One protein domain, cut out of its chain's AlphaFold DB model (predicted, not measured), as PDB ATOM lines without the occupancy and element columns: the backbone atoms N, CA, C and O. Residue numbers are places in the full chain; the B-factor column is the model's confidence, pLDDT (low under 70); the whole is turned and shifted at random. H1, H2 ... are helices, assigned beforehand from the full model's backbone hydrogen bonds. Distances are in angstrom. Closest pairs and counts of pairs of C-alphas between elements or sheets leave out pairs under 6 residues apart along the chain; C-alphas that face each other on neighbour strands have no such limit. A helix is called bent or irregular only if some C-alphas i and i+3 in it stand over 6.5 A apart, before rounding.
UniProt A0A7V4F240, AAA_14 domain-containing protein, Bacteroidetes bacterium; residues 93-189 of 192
ATOM      1  N   LEU A  93     154.803 179.603 105.057       94.50
ATOM      2  CA  LEU A  93     155.921 180.126 105.848       94.50
ATOM      3  C   LEU A  93     157.172 179.229 105.819       94.50
ATOM      4  O   LEU A  93     158.253 179.694 106.167       94.50
ATOM      5  N   LEU A  94     157.082 177.971 105.365       94.62
ATOM      6  CA  LEU A  94     158.267 177.120 105.195       94.62
ATOM      7  C   LEU A  94     159.226 177.614 104.096       94.62
ATOM      8  O   LEU A  94     160.329 177.078 103.992       94.62
ATOM      9  N   SER A  95     158.830 178.590 103.266       94.31
ATOM     10  CA  SER A  95     159.757 179.241 102.331       94.31
ATOM     11  C   SER A  95     160.812 180.083 103.043       94.31
ATOM     12  O   SER A  95     161.944 180.146 102.567       94.31
ATOM     13  N   ASP A  96     160.447 180.685 104.177       91.56
ATOM     14  CA  ASP A  96     161.278 181.653 104.901       91.56
ATOM     15  C   ASP A  96     161.747 181.129 106.266       91.56
ATOM     16  O   ASP A  96     162.790 181.549 106.761       91.56
ATOM     17  N   TYR A  97     161.013 180.177 106.850       92.25
ATOM     18  CA  TYR A  97     161.296 179.578 108.152       92.25
ATOM     19  C   TYR A  97     161.501 178.070 108.041       92.25
ATOM     20  O   TYR A  97     160.808 177.363 107.311       92.25
ATOM     21  N   ASN A  98     162.402 177.521 108.848       95.62
ATOM     22  CA  ASN A  98     162.492 176.077 109.011       95.62
ATOM     23  C   ASN A  98     161.497 175.561 110.074       95.62
ATOM     24  O   ASN A  98     160.928 176.306 110.871       95.62
ATOM     25  N   LYS A  99     161.293 174.236 110.124       95.38
ATOM     26  CA  LYS A  99     160.334 173.605 111.055       95.38
ATOM     27  C   LYS A  99     160.625 173.881 112.533       95.38
ATOM     28  O   LYS A  99     159.702 173.841 113.341       95.38
ATOM     29  N   PHE A 100     161.894 174.069 112.895       96.69
ATOM     30  CA  PHE A 100     162.272 174.385 114.267       96.69
ATOM     31  C   PHE A 100     161.874 175.823 114.609       96.69
ATOM     32  O   PHE A 100     161.223 176.022 115.627       96.69
ATOM     33  N   GLU A 101     162.159 176.786 113.732       94.81
ATOM     34  CA  GLU A 101     161.774 178.196 113.905       94.81
ATOM     35  C   GLU A 101     160.256 178.370 113.977       94.81
ATOM     36  O   GLU A 101     159.760 179.031 114.885       94.81
ATOM     37  N   LEU A 102     159.500 177.703 113.095       94.69
ATOM     38  CA  LEU A 102     158.035 177.745 113.149       94.69
ATOM     39  C   LEU A 102     157.482 177.200 114.470       94.69
ATOM     40  O   LEU A 102     156.492 177.703 114.997       94.69
ATOM     41  N   LYS A 103     158.121 176.159 115.015       95.56
ATOM     42  CA  LYS A 103     157.731 175.583 116.301       95.56
ATOM     43  C   LYS A 103     158.087 176.506 117.466       95.56
ATOM     44  O   LYS A 103     157.301 176.604 118.402       95.56
ATOM     45  N   ASP A 104     159.249 177.146 117.410       95.69
ATOM     46  CA  ASP A 104     159.712 178.097 118.423       95.69
ATOM     47  C   ASP A 104     158.804 179.336 118.481       95.69
ATOM     48  O   ASP A 104     158.419 179.787 119.554       95.69
ATOM     49  N   GLN A 105     158.345 179.812 117.320       92.50
ATOM     50  CA  GLN A 105     157.450 180.966 117.191       92.50
ATOM     51  C   GLN A 105     155.956 180.632 117.322       92.50
ATOM     52  O   GLN A 105     155.112 181.512 117.148       92.50
ATOM     53  N   LEU A 106     155.601 179.385 117.651       92.81
ATOM     54  CA  LEU A 106     154.208 178.935 117.701       92.81
ATOM     55  C   LEU A 106     153.341 179.795 118.627       92.81
ATOM     56  O   LEU A 106     152.210 180.117 118.274       92.81
ATOM     57  N   GLU A 107     153.857 180.177 119.795       92.62
ATOM     58  CA  GLU A 107     153.129 181.042 120.729       92.62
ATOM     59  C   GLU A 107     152.822 182.410 120.106       92.62
ATOM     60  O   GLU A 107     151.694 182.893 120.190       92.62
ATOM     61  N   ASP A 108     153.796 182.997 119.413       92.12
ATOM     62  CA  ASP A 108     153.634 184.274 118.726       92.12
ATOM     63  C   ASP A 108     152.576 184.168 117.614       92.12
ATOM     64  O   ASP A 108     151.707 185.034 117.517       92.12
ATOM     65  N   PHE A 109     152.564 183.082 116.832       92.75
ATOM     66  CA  PHE A 109     151.524 182.845 115.821       92.75
ATOM     67  C   PHE A 109     150.134 182.622 116.428       92.75
ATOM     68  O   PHE A 109     149.137 183.035 115.843       92.75
ATOM     69  N   LEU A 110     150.038 181.992 117.602       90.38
ATOM     70  CA  LEU A 110     148.758 181.786 118.287       90.38
ATOM     71  C   LEU A 110     148.193 183.086 118.869       90.38
ATOM     72  O   LEU A 110     146.977 183.265 118.888       90.38
ATOM     73  N   ILE A 111     149.059 183.986 119.339       91.12
ATOM     74  CA  ILE A 111     148.656 185.275 119.912       91.12
ATOM     75  C   ILE A 111     148.347 186.290 118.811       91.12
ATOM     76  O   ILE A 111     147.346 187.002 118.893       91.12
ATOM     77  N   PHE A 112     149.219 186.384 117.806       92.94
ATOM     78  CA  PHE A 112     149.185 187.456 116.814       92.94
ATOM     79  C   PHE A 112     148.566 187.033 115.469       92.94
ATOM     80  O   PHE A 112     148.158 187.874 114.669       92.94
ATOM     81  N   GLY A 113     148.437 185.731 115.216       92.88
ATOM     82  CA  GLY A 113     147.989 185.211 113.928       92.88
ATOM     83  C   GLY A 113     149.041 185.366 112.826       92.88
ATOM     84  O   GLY A 113     150.175 185.778 113.062       92.88
ATOM     85  N   ASN A 114     148.638 185.036 111.595       94.19
ATOM     86  CA  ASN A 114     149.528 184.986 110.427       94.19
ATOM     87  C   ASN A 114     149.121 185.975 109.323       94.19
ATOM     88  O   ASN A 114     149.299 185.693 108.134       94.19
ATOM     89  N   TYR A 115     148.508 187.106 109.685       93.19
ATOM     90  CA  TYR A 115     148.240 188.158 108.702       93.19
ATOM     91  C   TYR A 115     149.566 188.655 108.102       93.19
ATOM     92  O   TYR A 115     150.541 188.777 108.848       93.19
ATOM     93  N   PRO A 116     149.638 188.940 106.789       92.19
ATOM     94  CA  PRO A 116     150.885 189.356 106.145       92.19
ATOM     95  C   PRO A 116     151.578 190.535 106.843       92.19
ATOM     96  O   PRO A 116     152.787 190.493 107.077       92.19
ATOM     97  N   GLU A 117     150.816 191.550 107.253       92.44
ATOM     98  CA  GLU A 117     151.332 192.719 107.975       92.44
ATOM     99  C   GLU A 117     151.869 192.357 109.370       92.44
ATOM    100  O   GLU A 117     152.811 192.972 109.857       92.44
ATOM    101  N   VAL A 118     151.313 191.324 110.011       94.81
ATOM    102  CA  VAL A 118     151.767 190.839 111.325       94.81
ATOM    103  C   VAL A 118     153.058 190.032 111.205       94.81
ATOM    104  O   VAL A 118     153.948 190.162 112.043       94.81
ATOM    105  N   ILE A 119     153.173 189.196 110.169       92.88
ATOM    106  CA  ILE A 119     154.373 188.383 109.916       92.88
ATOM    107  C   ILE A 119     155.569 189.269 109.559       92.88
ATOM    108  O   ILE A 119     156.692 188.989 109.970       92.88
ATOM    109  N   THR A 120     155.326 190.352 108.821       91.69
ATOM    110  CA  THR A 120     156.372 191.289 108.383       91.69
ATOM    111  C   THR A 120     156.741 192.342 109.432       91.69
ATOM    112  O   THR A 120     157.759 193.018 109.274       91.69
ATOM    113  N   ALA A 121     155.975 192.457 110.521       94.00
ATOM    114  CA  ALA A 121     156.268 193.366 111.622       94.00
ATOM    115  C   ALA A 121     157.562 192.976 112.359       94.00
ATOM    116  O   ALA A 121     157.793 191.823 112.732       94.00
ATOM    117  N   THR A 122     158.397 193.975 112.628       90.94
ATOM    118  CA  THR A 122     159.756 193.806 113.161       90.94
ATOM    119  C   THR A 122     159.812 193.751 114.685       90.94
ATOM    120  O   THR A 122     160.785 193.257 115.259       90.94
ATOM    121  N   SER A 123     158.776 194.249 115.365       94.19
ATOM    122  CA  SER A 123     158.714 194.292 116.826       94.19
ATOM    123  C   SER A 123     157.371 193.818 117.370       94.19
ATOM    124  O   SER A 123     156.335 193.897 116.713       94.19
ATOM    125  N   ARG A 124     157.366 193.369 118.629       93.75
ATOM    126  CA  ARG A 124     156.131 192.974 119.322       93.75
ATOM    127  C   ARG A 124     155.120 194.124 119.415       93.75
ATOM    128  O   ARG A 124     153.925 193.880 119.303       93.75
ATOM    129  N   ASN A 125     155.589 195.356 119.611       96.31
ATOM    130  CA  ASN A 125     154.714 196.529 119.671       96.31
ATOM    131  C   ASN A 125     154.051 196.791 118.318       96.31
ATOM    132  O   ASN A 125     152.847 196.996 118.267       96.31
ATOM    133  N   GLU A 126     154.813 196.677 117.231       95.81
ATOM    134  CA  GLU A 126     154.291 196.814 115.871       95.81
ATOM    135  C   GLU A 126     153.236 195.738 115.563       95.81
ATOM    136  O   GLU A 126     152.160 196.061 115.072       95.81
ATOM    137  N   LYS A 127     153.462 194.477 115.966       95.81
ATOM    138  CA  LYS A 127     152.436 193.419 115.858       95.81
ATOM    139  C   LYS A 127     151.144 193.783 116.601       95.81
ATOM    140  O   LYS A 127     150.050 193.561 116.084       95.81
ATOM    141  N   ILE A 128     151.259 194.336 117.813       95.25
ATOM    142  CA  ILE A 128     150.101 194.772 118.612       95.25
ATOM    143  C   ILE A 128     149.356 195.906 117.907       95.25
ATOM    144  O   ILE A 128     148.126 195.874 117.850       95.25
ATOM    145  N   GLU A 129     150.076 196.891 117.371       95.12
ATOM    146  CA  GLU A 129     149.499 198.011 116.626       95.12
ATOM    147  C   GLU A 129     148.735 197.515 115.394       95.12
ATOM    148  O   GLU A 129     147.548 197.815 115.265       95.12
ATOM    149  N   VAL A 130     149.360 196.663 114.574       94.06
ATOM    150  CA  VAL A 130     148.753 196.086 113.365       94.06
ATOM    151  C   VAL A 130     147.468 195.325 113.689       94.06
ATOM    152  O   VAL A 130     146.435 195.562 113.070       94.06
ATOM    153  N   ILE A 131     147.471 194.437 114.685       92.38
ATOM    154  CA  ILE A 131     146.258 193.676 115.032       92.38
ATOM    155  C   ILE A 131     145.175 194.577 115.601       92.38
ATOM    156  O   ILE A 131     143.995 194.391 115.308       92.38
ATOM    157  N   THR A 132     145.563 195.557 116.417       90.69
ATOM    158  CA  THR A 132     144.618 196.532 116.961       90.69
ATOM    159  C   THR A 132     143.953 197.307 115.827       90.69
ATOM    160  O   THR A 132     142.738 197.505 115.847       90.69
ATOM    161  N   GLU A 133     144.720 197.696 114.809       90.00
ATOM    162  CA  GLU A 133     144.194 198.320 113.602       90.00
ATOM    163  C   GLU A 133     143.280 197.371 112.824       90.00
ATOM    164  O   GLU A 133     142.167 197.766 112.496       90.00
ATOM    165  N   ILE A 134     143.672 196.110 112.611       88.06
ATOM    166  CA  ILE A 134     142.838 195.122 111.908       88.06
ATOM    167  C   ILE A 134     141.480 194.957 112.608       88.06
ATOM    168  O   ILE A 134     140.425 195.004 111.968       88.06
ATOM    169  N   VAL A 135     141.488 194.821 113.937       85.75
ATOM    170  CA  VAL A 135     140.267 194.706 114.745       85.75
ATOM    171  C   VAL A 135     139.404 195.962 114.611       85.75
ATOM    172  O   VAL A 135     138.202 195.855 114.380       85.75
ATOM    173  N   ASN A 136     139.985 197.156 114.725       83.62
ATOM    174  CA  ASN A 136     139.218 198.402 114.668       83.62
ATOM    175  C   ASN A 136     138.678 198.714 113.262       83.62
ATOM    176  O   ASN A 136     137.529 199.140 113.126       83.62
ATOM    177  N   SER A 137     139.499 198.513 112.234       77.81
ATOM    178  CA  SER A 137     139.239 198.940 110.855       77.81
ATOM    179  C   SER A 137     138.342 197.982 110.087       77.81
ATOM    180  O   SER A 137     137.514 198.449 109.303       77.81
ATOM    181  N   TYR A 138     138.480 196.675 110.322       76.50
ATOM    182  CA  TYR A 138     137.728 195.652 109.596       76.50
ATOM    183  C   TYR A 138     136.673 195.015 110.488       76.50
ATOM    184  O   TYR A 138     135.485 195.152 110.223       76.50
ATOM    185  N   LEU A 139     137.073 194.401 111.604       75.94
ATOM    186  CA  LEU A 139     136.141 193.614 112.413       75.94
ATOM    187  C   LEU A 139     135.041 194.479 113.043       75.94
ATOM    188  O   LEU A 139     133.855 194.200 112.885       75.94
ATOM    189  N   LEU A 140     135.416 195.548 113.750       78.25
ATOM    190  CA  LEU A 140     134.442 196.418 114.411       78.25
ATOM    191  C   LEU A 140     133.609 197.194 113.396       78.25
ATOM    192  O   LEU A 140     132.397 197.293 113.566       78.25
ATOM    193  N   LYS A 141     134.237 197.730 112.345       74.44
ATOM    194  CA  LYS A 141     133.530 198.464 111.297       74.44
ATOM    195  C   LYS A 141     132.509 197.569 110.601       74.44
ATOM    196  O   LYS A 141     131.346 197.954 110.516       74.44
ATOM    197  N   ASP A 142     132.904 196.373 110.177       69.94
ATOM    198  CA  ASP A 142     132.015 195.472 109.449       69.94
ATOM    199  C   ASP A 142     130.889 194.965 110.359       69.94
ATOM    200  O   ASP A 142     129.724 195.070 109.980       69.94
ATOM    201  N   ILE A 143     131.170 194.549 111.601       74.06
ATOM    202  CA  ILE A 143     130.108 194.134 112.538       74.06
ATOM    203  C   ILE A 143     129.128 195.284 112.815       74.06
ATOM    204  O   ILE A 143     127.921 195.070 112.810       74.06
ATOM    205  N   LEU A 144     129.607 196.513 113.032       73.00
ATOM    206  CA  LEU A 144     128.730 197.662 113.301       73.00
ATOM    207  C   LEU A 144     127.908 198.098 112.079       73.00
ATOM    208  O   LEU A 144     126.838 198.680 112.249       73.00
ATOM    209  N   LEU A 145     128.404 197.853 110.863       68.81
ATOM    210  CA  LEU A 145     127.681 198.144 109.624       68.81
ATOM    211  C   LEU A 145     126.590 197.106 109.334       68.81
ATOM    212  O   LEU A 145     125.512 197.480 108.871       68.81
ATOM    213  N   HIS A 146     126.850 195.826 109.614       63.53
ATOM    214  CA  HIS A 146     125.946 194.729 109.256       63.53
ATOM    215  C   HIS A 146     124.957 194.382 110.381       63.53
ATOM    216  O   HIS A 146     123.830 193.962 110.112       63.53
ATOM    217  N   GLU A 147     125.328 194.609 111.643       65.31
ATOM    218  CA  GLU A 147     124.500 194.304 112.808       65.31
ATOM    219  C   GLU A 147     123.983 195.567 113.505       65.31
ATOM    220  O   GLU A 147     124.658 196.588 113.620       65.31
ATOM    221  N   LYS A 148     122.783 195.495 114.094       61.06
ATOM    222  CA  LYS A 148     122.203 196.595 114.898       61.06
ATOM    223  C   LYS A 148     122.832 196.707 116.298       61.06
ATOM    224  O   LYS A 148     122.154 197.093 117.257       61.06
ATOM    225  N   ILE A 149     124.101 196.334 116.449       67.62
ATOM    226  CA  ILE A 149     124.812 196.396 117.726       67.62
ATOM    227  C   ILE A 149     125.181 197.852 117.994       67.62
ATOM    228  O   ILE A 149     125.954 198.470 117.276       67.62
ATOM    229  N   LYS A 150     124.609 198.421 119.057       64.12
ATOM    230  CA  LYS A 150     124.712 199.857 119.357       64.12
ATOM    231  C   LYS A 150     126.032 200.283 120.012       64.12
ATOM    232  O   LYS A 150     126.150 201.447 120.385       64.12
ATOM    233  N   GLY A 151     127.011 199.393 120.189       70.88
ATOM    234  CA  GLY A 151     128.247 199.778 120.865       70.88
ATOM    235  C   GLY A 151     129.455 198.890 120.599       70.88
ATOM    236  O   GLY A 151     129.436 197.679 120.811       70.88
ATOM    237  N   THR A 152     130.545 199.549 120.209       78.00
ATOM    238  CA  THR A 152     131.886 198.984 120.011       78.00
ATOM    239  C   THR A 152     132.414 198.287 121.267       78.00
ATOM    240  O   THR A 152     133.082 197.262 121.178       78.00
ATOM    241  N   ARG A 153     132.088 198.813 122.456       84.06
ATOM    242  CA  ARG A 153     132.550 198.251 123.733       84.06
ATOM    243  C   ARG A 153     132.011 196.839 123.957       84.06
ATOM    244  O   ARG A 153     132.783 195.960 124.304       84.06
ATOM    245  N   GLN A 154     130.723 196.615 123.709       85.19
ATOM    246  CA  GLN A 154     130.089 195.311 123.900       85.19
ATOM    247  C   GLN A 154     130.686 194.248 122.970       85.19
ATOM    248  O   GLN A 154     130.837 193.105 123.382       85.19
ATOM    249  N   ILE A 155     131.064 194.626 121.743       84.06
ATOM    250  CA  ILE A 155     131.735 193.724 120.795       84.06
ATOM    251  C   ILE A 155     133.134 193.364 121.303       84.06
ATOM    252  O   ILE A 155     133.496 192.192 121.328       84.06
ATOM    253  N   LEU A 156     133.910 194.350 121.758       86.19
ATOM    254  CA  LEU A 156     135.238 194.104 122.328       86.19
ATOM    255  C   LEU A 156     135.176 193.251 123.601       86.19
ATOM    256  O   LEU A 156     136.026 192.387 123.802       86.19
ATOM    257  N   ASP A 157     134.180 193.476 124.455       88.88
ATOM    258  CA  ASP A 157     133.975 192.670 125.657       88.88
ATOM    259  C   ASP A 157     133.575 191.234 125.284       88.88
ATOM    260  O   ASP A 157     134.123 190.290 125.847       88.88
ATOM    261  N   LEU A 158     132.718 191.052 124.273       88.31
ATOM    262  CA  LEU A 158     132.372 189.734 123.734       88.31
ATOM    263  C   LEU A 158     133.602 189.001 123.182       88.31
ATOM    264  O   LEU A 158     133.826 187.844 123.529       88.31
ATOM    265  N   LEU A 159     134.436 189.683 122.391       87.69
ATOM    266  CA  LEU A 159     135.688 189.128 121.870       87.69
ATOM    267  C   LEU A 159     136.622 188.673 122.995       87.69
ATOM    268  O   LEU A 159     137.163 187.570 122.936       87.69
ATOM    269  N   LYS A 160     136.774 189.480 124.052       89.19
ATOM    270  CA  LYS A 160     137.572 189.101 125.229       89.19
ATOM    271  C   LYS A 160     137.004 187.866 125.921       89.19
ATOM    272  O   LYS A 160     137.769 186.975 126.277       89.19
ATOM    273  N   LEU A 161     135.685 187.789 126.102       90.06
ATOM    274  CA  LEU A 161     135.050 186.626 126.726       90.06
ATOM    275  C   LEU A 161     135.272 185.344 125.926       90.06
ATOM    276  O   LEU A 161     135.523 184.304 126.531       90.06
ATOM    277  N   ILE A 162     135.204 185.417 124.596       88.31
ATOM    278  CA  ILE A 162     135.497 184.277 123.719       88.31
ATOM    279  C   ILE A 162     136.977 183.897 123.839       88.31
ATOM    280  O   ILE A 162     137.292 182.724 124.032       88.31
ATOM    281  N   ALA A 163     137.884 184.878 123.825       88.56
ATOM    282  CA  ALA A 163     139.319 184.642 123.971       88.56
ATOM    283  C   ALA A 163     139.680 183.954 125.305       88.56
ATOM    284  O   ALA A 163     140.527 183.065 125.333       88.56
ATOM    285  N   PHE A 164     139.006 184.291 126.410       88.56
ATOM    286  CA  PHE A 164     139.207 183.618 127.704       88.56
ATOM    287  C   PHE A 164     138.592 182.211 127.786       88.56
ATOM    288  O   PHE A 164     138.890 181.462 128.719       88.56
ATOM    289  N   GLN A 165     137.732 181.847 126.834       87.44
ATOM    290  CA  GLN A 165     137.018 180.568 126.797       87.44
ATOM    291  C   GLN A 165     137.503 179.639 125.679       87.44
ATOM    292  O   GLN A 165     136.864 178.623 125.407       87.44
ATOM    293  N   ILE A 166     138.651 179.937 125.062       85.56
ATOM    294  CA  ILE A 166     139.264 179.065 124.056       85.56
ATOM    295  C   ILE A 166     139.416 177.642 124.624       85.56
ATOM    296  O   ILE A 166     139.986 177.437 125.698       85.56
ATOM    297  N   GLY A 167     138.882 176.654 123.898       84.81
ATOM    298  CA  GLY A 167     138.933 175.235 124.271       84.81
ATOM    299  C   GLY A 167     137.828 174.758 125.224       84.81
ATOM    300  O   GLY A 167     137.909 173.628 125.706       84.81
ATOM    301  N   LYS A 168     136.808 175.579 125.504       87.62
ATOM    302  CA  LYS A 168     135.637 175.213 126.322       87.62
ATOM    303  C   LYS A 168     134.342 175.314 125.517       87.62
ATOM    304  O   LYS A 168     134.287 176.005 124.504       87.62
ATOM    305  N   GLU A 169     133.294 174.632 125.981       86.88
ATOM    306  CA  GLU A 169     131.943 174.838 125.452       86.88
ATOM    307  C   GLU A 169     131.454 176.251 125.785       86.88
ATOM    308  O   GLU A 169     131.674 176.751 126.888       86.88
ATOM    309  N   ILE A 170     130.784 176.880 124.821       85.75
ATOM    310  CA  ILE A 170     130.305 178.256 124.922       85.75
ATOM    311  C   ILE A 170     128.777 178.255 125.012       85.75
ATOM    312  O   ILE A 170     128.092 177.647 124.189       85.75
ATOM    313  N   SER A 171     128.232 178.998 125.976       90.06
ATOM    314  CA  SER A 171     126.795 179.258 126.092       90.06
ATOM    315  C   SER A 171     126.451 180.647 125.554       90.06
ATOM    316  O   SER A 171     126.837 181.665 126.130       90.06
ATOM    317  N   LEU A 172     125.655 180.713 124.478       89.19
ATOM    318  CA  LEU A 172     125.198 181.994 123.915       89.19
ATOM    319  C   LEU A 172     124.403 182.827 124.934       89.19
ATOM    320  O   LEU A 172     124.503 184.052 124.937       89.19
ATOM    321  N   ASN A 173     123.643 182.173 125.817       90.88
ATOM    322  CA  ASN A 173     122.881 182.845 126.873       90.88
ATOM    323  C   ASN A 173     123.798 183.482 127.924       90.88
ATOM    324  O   ASN A 173     123.542 184.598 128.373       90.88
ATOM    325  N   GLU A 174     124.862 182.776 128.310       90.00
ATOM    326  CA  GLU A 174     125.847 183.282 129.265       90.00
ATOM    327  C   GLU A 174     126.578 184.494 128.689       90.00
ATOM    328  O   GLU A 174     126.607 185.552 129.321       90.00
ATOM    329  N   LEU A 175     127.097 184.367 127.463       90.06
ATOM    330  CA  LEU A 175     127.785 185.458 126.781       90.06
ATOM    331  C   LEU A 175     126.887 186.688 126.656       90.06
ATOM    332  O   LEU A 175     127.284 187.775 127.068       90.06
ATOM    333  N   ALA A 176     125.659 186.507 126.160       89.56
ATOM    334  CA  ALA A 176     124.673 187.575 126.016       89.56
ATOM    335  C   ALA A 176     124.388 188.294 127.343       89.56
ATOM    336  O   ALA A 176     124.347 189.526 127.381       89.56
ATOM    337  N   SER A 177     124.261 187.538 128.439       90.44
ATOM    338  CA  SER A 177     124.060 188.090 129.780       90.44
ATOM    339  C   SER A 177     125.252 188.936 130.242       90.44
ATOM    340  O   SER A 177     125.057 190.060 130.709       90.44
ATOM    341  N   GLN A 178     126.481 188.443 130.055       89.25
ATOM    342  CA  GLN A 178     127.695 189.138 130.495       89.25
ATOM    343  C   GLN A 178     127.941 190.443 129.724       89.25
ATOM    344  O   GLN A 178     128.298 191.453 130.332       89.25
ATOM    345  N   VAL A 179     127.686 190.464 128.409       89.00
ATOM    346  CA  VAL A 179     127.886 191.666 127.567       89.00
ATOM    347  C   VAL A 179     126.630 192.526 127.405       89.00
ATOM    348  O   VAL A 179     126.659 193.545 126.712       89.00
ATOM    349  N   LYS A 180     125.528 192.148 128.067       87.62
ATOM    350  CA  LYS A 180     124.224 192.832 128.027       87.62
ATOM    351  C   LYS A 180     123.689 193.018 126.599       87.62
ATOM    352  O   LYS A 180     123.181 194.086 126.252       87.62
ATOM    353  N   LEU A 181     123.814 191.980 125.775       84.88
ATOM    354  CA  LEU A 181     123.247 191.917 124.426       84.88
ATOM    355  C   LEU A 181     122.108 190.893 124.371       84.88
ATOM    356  O   LEU A 181     121.992 190.028 125.233       84.88
ATOM    357  N   ASP A 182     121.253 190.994 123.353       84.81
ATOM    358  CA  ASP A 182     120.272 189.944 123.069       84.81
ATOM    359  C   ASP A 182     120.986 188.690 122.542       84.81
ATOM    360  O   ASP A 182     121.947 188.781 121.774       84.81
ATOM    361  N   VAL A 183     120.498 187.509 122.921       85.81
ATOM    362  CA  VAL A 183     121.083 186.217 122.528       85.81
ATOM    363  C   VAL A 183     121.134 186.066 121.006       85.81
ATOM    364  O   VAL A 183     122.119 185.564 120.465       85.81
ATOM    365  N   LYS A 184     120.111 186.556 120.290       83.38
ATOM    366  CA  LYS A 184     120.082 186.528 118.821       83.38
ATOM    367  C   LYS A 184     121.160 187.416 118.224       83.38
ATOM    368  O   LYS A 184     121.695 187.077 117.179       83.38
ATOM    369  N   THR A 185     121.469 188.535 118.870       79.56
ATOM    370  CA  THR A 185     122.523 189.454 118.436       79.56
ATOM    371  C   THR A 185     123.901 188.822 118.605       79.56
ATOM    372  O   THR A 185     124.727 188.920 117.706       79.56
ATOM    373  N   VAL A 186     124.140 188.110 119.710       81.75
ATOM    374  CA  VAL A 186     125.393 187.363 119.912       81.75
ATOM    375  C   VAL A 186     125.548 186.266 118.855       81.75
ATOM    376  O   VAL A 186     126.574 186.221 118.186       81.75
ATOM    377  N   GLY A 187     124.510 185.454 118.624       79.19
ATOM    378  CA  GLY A 187     124.549 184.371 117.630       79.19
ATOM    379  C   GLY A 187     124.558 184.820 116.160       79.19
ATOM    380  O   GLY A 187     124.798 184.001 115.283       79.19
ATOM    381  N   LYS A 188     124.276 186.096 115.870       71.31
ATOM    382  CA  LYS A 188     124.352 186.672 114.514       71.31
ATOM    383  C   LYS A 188     125.572 187.554 114.284       71.31
ATOM    384  O   LYS A 188     125.834 187.923 113.150       71.31
ATOM    385  N   SER A 189     126.341 187.846 115.332       67.44
ATOM    386  CA  SER A 189     127.506 188.735 115.262       67.44
ATOM    387  C   SER A 189     128.617 188.264 114.312       67.44
ATOM    388  O   SER A 189     129.534 189.033 114.042       67.44
TER     389      SER A 189
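This is residues 93 to 189 of the 192 residues of the protein "AAA_14 domain-containing protein" of Bacteroidetes bacterium (UniProt A0A7V4F240). One long helix, H4, makes a beam along the domain's longest axis, and two separate groups of shorter helices hang from its two ends on the same side, like an open arch: H2 and H3, with H1 beyond H2, at its beginning, and H5, H6 and H7 at its far end. H5 folds back from the far end of H4, H6 packs on H5 at a steep tilt, H7 packs on H6, and residues 163 to 169, of which 163 and 164 belong to H5, stick out. The printed part has 97 residues with seven named helices, H1 to H7 in order along the chain, and no named strand; the class is all helix. The whole is loose, with a radius of gyration of the C-alphas of 16.3 A, and spans 46 by 28 by 20 A.

Begin with H4, residues 124 to 146, the hub, which touches three helices. Its residues 126 to 131 alone touch H3, residues 116 to 120; the closest C-alphas, those of Val 118 and Lys 127, are 5.3 A apart. H2, residues 106 to 112, only just touches H4, with 3 pairs of C-alphas within 8 A, the closest those of Phe 112 and Lys 127 at 6.9 A; they run the same way at a steep tilt of 50 degrees. H1, residues 99 to 104, touches no helix, and it and H2 meet only through their link. Now look toward the other end of H4, where residues 140 to 144 alone only just touch H5, residues 152 to 164, with 3 pairs within 8 A. Their closest C-alphas, those of Leu 140 and Thr 152, are 6.7 A apart, and the two run opposite ways at a steep tilt of 59 degrees. H5 touches H6, residues 172 to 179, with the C-alphas of Gln 154 and Val 179 closest at 5.6 A; they run opposite ways at a steep tilt of 56 degrees. H6 touches H7, residues 183 to 188, about perpendicular at 79 degrees, with the C-alphas of Ala 176 and Val 183 closest at 5.2 A. H5 and H7 are only just apart, closest 8.3 A, and H2 and H5 are apart. In H1, H2, H3, H5, H6 and H7 every O i to N i+4 pair is within hydrogen-bond range; in H4, 17 of 19 are.

Find C-alpha 124 at (156.131, 192.974, 119.322); from there H4 runs 31.9 A to C-alpha 146 at (125.946, 194.729, 109.256). It is neither bent nor irregular, but only just: C-alphas 137 and 140 are 6.5 A apart. H5 is 18.7 A long, H6 10.7 A and H2 9.9 A. H1 begins at C-alpha 99, (160.334, 173.605, 111.055).

The C-alphas of Asn 98 and Asp 182, the two farthest apart, are 46.6 A from each other. The printed part has no cut and no long link; H5 to H6 is short, and the other links are tight. The model's mean pLDDT over the printed part is 86.7, and it is under 70 at residue 142, residues 145 to 150 and residue 189.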